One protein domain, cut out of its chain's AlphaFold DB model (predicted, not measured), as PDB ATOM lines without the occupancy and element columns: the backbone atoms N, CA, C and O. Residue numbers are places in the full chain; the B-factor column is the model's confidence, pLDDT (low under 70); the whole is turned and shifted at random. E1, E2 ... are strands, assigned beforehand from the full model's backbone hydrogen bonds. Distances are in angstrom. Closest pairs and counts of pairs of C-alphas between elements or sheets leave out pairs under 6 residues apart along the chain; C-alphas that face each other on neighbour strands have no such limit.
ATOM      1  N   ALA A   3       6.750   4.884  36.022       95.50
ATOM      2  CA  ALA A   3       6.348   6.028  35.208       95.50
ATOM      3  C   ALA A   3       6.154   7.285  36.080       95.50
ATOM      4  O   ALA A   3       5.655   7.190  37.205       95.50
ATOM      5  N   ARG A   4       6.545   8.473  35.597       95.31
ATOM      6  CA  ARG A   4       6.475   9.714  36.399       95.31
ATOM      7  C   ARG A   4       5.028  10.075  36.731       95.31
ATOM      8  O   ARG A   4       4.770  10.444  37.871       95.31
ATOM      9  N   HIS A   5       4.079   9.904  35.814       93.81
ATOM     10  CA  HIS A   5       2.663  10.196  36.091       93.81
ATOM     11  C   HIS A   5       2.026   9.310  37.182       93.81
ATOM     12  O   HIS A   5       0.985   9.673  37.727       93.81
ATOM     13  N   VAL A   6       2.642   8.172  37.532       93.88
ATOM     14  CA  VAL A   6       2.222   7.321  38.665       93.88
ATOM     15  C   VAL A   6       2.684   7.907  40.009       93.88
ATOM     16  O   VAL A   6       2.171   7.537  41.063       93.88
ATOM     17  N   VAL A   7       3.613   8.868  39.984       94.88
ATOM     18  CA  VAL A   7       4.167   9.558  41.156       94.88
ATOM     19  C   VAL A   7       3.921  11.069  41.033       94.88
ATOM     20  O   VAL A   7       4.847  11.818  40.714       94.88
ATOM     21  N   PRO A   8       2.686  11.555  41.269       91.50
ATOM     22  CA  PRO A   8       2.404  12.987  41.261       91.50
ATOM     23  C   PRO A   8       3.250  13.746  42.289       91.50
ATOM     24  O   PRO A   8       3.617  13.202  43.338       91.50
ATOM     25  N   ASP A   9       3.515  15.022  42.023       88.62
ATOM     26  CA  ASP A   9       4.269  15.875  42.940       88.62
ATOM     27  C   ASP A   9       3.598  15.942  44.321       88.62
ATOM     28  O   ASP A   9       2.387  16.125  44.448       88.62
ATOM     29  N   GLY A  10       4.398  15.764  45.377       89.19
ATOM     30  CA  GLY A  10       3.914  15.738  46.762       89.19
ATOM     31  C   GLY A  10       3.239  14.431  47.195       89.19
ATOM     32  O   GLY A  10       2.771  14.349  48.331       89.19
ATOM     33  N   SER A  11       3.196  13.406  46.338       93.12
ATOM     34  CA  SER A  11       2.660  12.093  46.711       93.12
ATOM     35  C   SER A  11       3.508  11.388  47.778       93.12
ATOM     36  O   SER A  11       4.729  11.539  47.860       93.12
ATOM     37  N   ILE A  12       2.838  10.587  48.609       93.94
ATOM     38  CA  ILE A  12       3.483   9.650  49.530       93.94
ATOM     39  C   ILE A  12       3.474   8.287  48.848       93.94
ATOM     40  O   ILE A  12       2.420   7.682  48.675       93.94
ATOM     41  N   CYS A  13       4.650   7.811  48.448       95.19
ATOM     42  CA  CYS A  13       4.780   6.540  47.749       95.19
ATOM     43  C   CYS A  13       4.947   5.381  48.736       95.19
ATOM     44  O   CYS A  13       5.752   5.447  49.671       95.19
ATOM     45  N   ALA A  14       4.244   4.285  48.470       94.31
ATOM     46  CA  ALA A  14       4.453   3.001  49.116       94.31
ATOM     47  C   ALA A  14       4.319   1.879  48.080       94.31
ATOM     48  O   ALA A  14       3.708   2.077  47.030       94.31
ATOM     49  N   GLY A  15       4.918   0.726  48.356       91.81
ATOM     50  CA  GLY A  15       4.820  -0.443  47.492       91.81
ATOM     51  C   GLY A  15       5.298  -1.711  48.184       91.81
ATOM     52  O   GLY A  15       5.973  -1.654  49.210       91.81
ATOM     53  N   SER A  16       4.948  -2.838  47.592       90.00
ATOM     54  CA  SER A  16       5.295  -4.196  48.012       90.00
ATOM     55  C   SER A  16       6.065  -4.896  46.888       90.00
ATOM     56  O   SER A  16       6.022  -4.477  45.726       90.00
ATOM     57  N   ILE A  17       6.814  -5.945  47.223       87.88
ATOM     58  CA  ILE A  17       7.604  -6.709  46.249       87.88
ATOM     59  C   ILE A  17       6.815  -7.955  45.849       87.88
ATOM     60  O   ILE A  17       6.369  -8.714  46.701       87.88
ATOM     61  N   GLY A  18       6.642  -8.174  44.544       83.06
ATOM     62  CA  GLY A  18       6.048  -9.397  43.985       83.06
ATOM     63  C   GLY A  18       4.520  -9.505  44.064       83.06
ATOM     64  O   GLY A  18       3.934 -10.240  43.273       83.06
ATOM     65  N   VAL A  19       3.863  -8.742  44.939       84.00
ATOM     66  CA  VAL A  19       2.401  -8.739  45.122       84.00
ATOM     67  C   VAL A  19       1.868  -7.313  45.225       84.00
ATOM     68  O   VAL A  19       2.608  -6.422  45.632       84.00
ATOM     69  N   ALA A  20       0.599  -7.092  44.884       83.12
ATOM     70  CA  ALA A  20      -0.123  -5.862  45.213       83.12
ATOM     71  C   ALA A  20      -0.932  -6.091  46.499       83.12
ATOM     72  O   ALA A  20      -2.131  -6.357  46.438       83.12
ATOM     73  N   ASP A  21      -0.253  -6.038  47.648       82.81
ATOM     74  CA  ASP A  21      -0.850  -6.267  48.968       82.81
ATOM     75  C   ASP A  21      -0.799  -4.982  49.806       82.81
ATOM     76  O   ASP A  21       0.274  -4.460  50.112       82.81
ATOM     77  N   GLU A  22      -1.972  -4.473  50.188       83.44
ATOM     78  CA  GLU A  22      -2.105  -3.269  51.014       83.44
ATOM     79  C   GLU A  22      -1.568  -3.465  52.442       83.44
ATOM     80  O   GLU A  22      -1.222  -2.486  53.111       83.44
ATOM     81  N   PHE A  23      -1.460  -4.713  52.910       85.12
ATOM     82  CA  PHE A  23      -0.970  -5.047  54.247       85.12
ATOM     83  C   PHE A  23       0.558  -5.203  54.324       85.12
ATOM     84  O   PHE A  23       1.102  -5.169  55.429       85.12
ATOM     85  N   ASP A  24       1.251  -5.312  53.185       86.12
ATOM     86  CA  ASP A  24       2.719  -5.436  53.093       86.12
ATOM     87  C   ASP A  24       3.371  -4.220  52.401       86.12
ATOM     88  O   ASP A  24       4.417  -4.292  51.748       86.12
ATOM     89  N   LEU A  25       2.735  -3.052  52.521       91.50
ATOM     90  CA  LEU A  25       3.239  -1.821  51.924       91.50
ATOM     91  C   LEU A  25       4.445  -1.272  52.686       91.50
ATOM     92  O   LEU A  25       4.382  -0.917  53.865       91.50
ATOM     93  N   GLN A  26       5.537  -1.079  51.958       93.38
ATOM     94  CA  GLN A  26       6.734  -0.420  52.451       93.38
ATOM     95  C   GLN A  26       6.846   0.988  51.876       93.38
ATOM     96  O   GLN A  26       6.577   1.236  50.701       93.38
ATOM     97  N   ARG A  27       7.289   1.934  52.707       95.38
ATOM     98  CA  ARG A  27       7.493   3.323  52.287       95.38
ATOM     99  C   ARG A  27       8.573   3.418  51.205       95.38
ATOM    100  O   ARG A  27       9.665   2.866  51.357       95.38
ATOM    101  N   LEU A  28       8.298   4.210  50.172       96.31
ATOM    102  CA  LEU A  28       9.217   4.534  49.086       96.31
ATOM    103  C   LEU A  28       9.609   6.018  49.153       96.31
ATOM    104  O   LEU A  28       8.765   6.903  49.273       96.31
ATOM    105  N   ASN A  29      10.905   6.295  49.050       95.75
ATOM    106  CA  ASN A  29      11.459   7.637  48.934       95.75
ATOM    107  C   ASN A  29      11.678   7.977  47.458       95.75
ATOM    108  O   ASN A  29      12.418   7.277  46.754       95.75
ATOM    109  N   ILE A  30      11.081   9.078  47.006       95.69
ATOM    110  CA  ILE A  30      11.315   9.630  45.671       95.69
ATOM    111  C   ILE A  30      12.777  10.071  45.578       95.69
ATOM    112  O   ILE A  30      13.272  10.789  46.448       95.69
ATOM    113  N   GLN A  31      13.480   9.602  44.551       95.44
ATOM    114  CA  GLN A  31      14.880   9.941  44.338       95.44
ATOM    115  C   GLN A  31      15.013  11.253  43.540       95.44
ATOM    116  O   GLN A  31      14.145  11.558  42.719       95.44
ATOM    117  N   PRO A  32      16.078  12.044  43.775       93.31
ATOM    118  CA  PRO A  32      16.252  13.351  43.139       93.31
ATOM    119  C   PRO A  32      16.620  13.272  41.652       93.31
ATOM    120  O   PRO A  32      16.454  14.262  40.942       93.31
ATOM    121  N   GLN A  33      17.122  12.130  41.169       94.50
ATOM    122  CA  GLN A  33      17.439  11.933  39.756       94.50
ATOM    123  C   GLN A  33      16.176  12.078  38.903       94.50
ATOM    124  O   GLN A  33      15.132  11.490  39.203       94.50
ATOM    125  N   ASP A  34      16.285  12.826  37.809       90.12
ATOM    126  CA  ASP A  34      15.171  13.074  36.903       90.12
ATOM    127  C   ASP A  34      15.551  12.748  35.461       90.12
ATOM    128  O   ASP A  34      16.514  13.288  34.916       90.12
ATOM    129  N   ALA A  35      14.787  11.850  34.842       92.19
ATOM    130  CA  ALA A  35      14.932  11.501  33.437       92.19
ATOM    131  C   ALA A  35      14.283  12.597  32.579       92.19
ATOM    132  O   ALA A  35      13.112  12.509  32.201       92.19
ATOM    133  N   VAL A  36      15.022  13.680  32.335       89.12
ATOM    134  CA  VAL A  36      14.544  14.822  31.544       89.12
ATOM    135  C   VAL A  36      14.107  14.344  30.157       89.12
ATOM    136  O   VAL A  36      14.844  13.632  29.482       89.12
ATOM    137  N   GLY A  37      12.899  14.730  29.744       90.00
ATOM    138  CA  GLY A  37      12.317  14.329  28.458       90.00
ATOM    139  C   GLY A  37      11.641  12.954  28.447       90.00
ATOM    140  O   GLY A  37      11.008  12.623  27.453       90.00
ATOM    141  N   PHE A  38      11.702  12.188  29.541       94.00
ATOM    142  CA  PHE A  38      11.049  10.880  29.659       94.00
ATOM    143  C   PHE A  38      10.089  10.856  30.843       94.00
ATOM    144  O   PHE A  38      10.368  11.435  31.891       94.00
ATOM    145  N   ASP A  39       8.960  10.164  30.710       95.31
ATOM    146  CA  ASP A  39       7.973   9.964  31.779       95.31
ATOM    147  C   ASP A  39       8.422   8.865  32.762       95.31
ATOM    148  O   ASP A  39       7.720   7.893  33.011       95.31
ATOM    149  N   ALA A  40       9.623   8.998  33.328       96.00
ATOM    150  CA  ALA A  40      10.211   8.013  34.233       96.00
ATOM    151  C   ALA A  40      10.620   8.641  35.572       96.00
ATOM    152  O   ALA A  40      11.124   9.767  35.630       96.00
ATOM    153  N   LYS A  41      10.441   7.887  36.662       96.25
ATOM    154  CA  LYS A  41      10.848   8.285  38.013       96.25
ATOM    155  C   LYS A  41      11.540   7.151  38.759       96.25
ATOM    156  O   LYS A  41      11.198   5.969  38.634       96.25
ATOM    157  N   LEU A  42      12.519   7.532  39.574       95.56
ATOM    158  CA  LEU A  42      13.244   6.619  40.437       95.56
ATOM    159  C   LEU A  42      12.713   6.721  41.873       95.56
ATOM    160  O   LEU A  42      12.600   7.802  42.447       95.56
ATOM    161  N   LEU A  43      12.380   5.564  42.439       95.19
ATOM    162  CA  LEU A  43      11.925   5.387  43.815       95.19
ATOM    163  C   LEU A  43      12.874   4.408  44.505       95.19
ATOM    164  O   LEU A  43      13.376   3.488  43.855       95.19
ATOM    165  N   LYS A  44      13.089   4.587  45.807       94.25
ATOM    166  CA  LYS A  44      13.903   3.696  46.642       94.25
ATOM    167  C   LYS A  44      13.111   3.281  47.875       94.25
ATOM    168  O   LYS A  44      12.527   4.146  48.521       94.25
ATOM    169  N   PHE A  45      13.135   2.004  48.247       94.62
ATOM    170  CA  PHE A  45      12.618   1.572  49.546       94.62
ATOM    171  C   PHE A  45      13.299   2.338  50.685       94.62
ATOM    172  O   PHE A  45      14.508   2.574  50.671       94.62
ATOM    173  N   ALA A  46      12.505   2.787  51.657       93.38
ATOM    174  CA  ALA A  46      13.024   3.501  52.822       93.38
ATOM    175  C   ALA A  46      13.892   2.591  53.706       93.38
ATOM    176  O   ALA A  46      14.779   3.082  54.403       93.38
TER     177      ALA A  46
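This is residues 3 to 46 of the 250 residues of an uncharacterized protein of Litoreibacter arenae DSM 19593 (UniProt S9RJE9). The printed part is a narrow, twisted ribbon of three strands built along E2, its long inner strand: the short E1 pairs with one end of E2, and E3 folds back along the rest of it. The loop of residues 16 to 25 makes one end of the ribbon and the turn of residues 35 to 39 the other, while the first stretch, residues 3 to 12, arches past the hairpin of E2 and E3 before it enters E1. There are 44 residues printed, with no named helix and three named strands in the order E1, E2, E3 along the chain, which is also their order across the antiparallel sheet. The class is all strand, though under half of the residues, 18 of the 44, are in named elements. The whole is only just loose, close to compact, with a radius of gyration of the C-alphas of 11.2 A, and its outline is a rod spanning 34 by 16 by 16 A.

Residues 3 to 12 come before E1, residues 13 to 15, an edge strand. E1 and E2, residues 26 to 34, form an antiparallel hairpin, with 124 degrees between their directions. C-alphas 14 and 27 face each other at 4.4 A, and N 26 and O 15 are within hydrogen-bond range at 2.8 A, as are N 28 and O 13 at 2.9 A. E2 and the other edge strand, E3, residues 40 to 45, form a second antiparallel hairpin, at 138 degrees. C-alphas 28 and 45 face each other at 4.5 A, and N 29 and O 44 are within hydrogen-bond range at 2.7 A, as are N 31 and O 42 at 2.9 A. The pairing is staggered: E2 pairs with E1 over residues 26 to 28 and with E3 over residues 28 to 34. The three strands make a meander, each the antiparallel neighbour of the one before. The sheet is strongly twisted, but only just, with C-alphas up to 4.3 A off its best plane.

E1 runs from Cys 13, whose C-alpha is at (4.780, 6.540, 47.749), to Gly 15, over 7.0 A. E2, the longest strand with 9 residues, runs from Gln 26, with its C-alpha at (6.734, -0.420, 52.451), to Asp 34, over 22.2 A. E3 runs from Ala 40 to Phe 45, over 16.8 A, and its last C-alpha is at (12.618, 1.572, 49.546).

The two C-alphas farthest apart are those of Phe 23 and Gly 37, at 34.9 A. The C-alphas of Ala 3 and Ala 46, the first and last printed, are 19.0 A apart. The link from E1 to E2 has 10 residues and is short, and the link from E2 to E3 has 5 and is tight. The printed part has no cut. The mean pLDDT of the printed part is 91.9, and no printed residue is under 70.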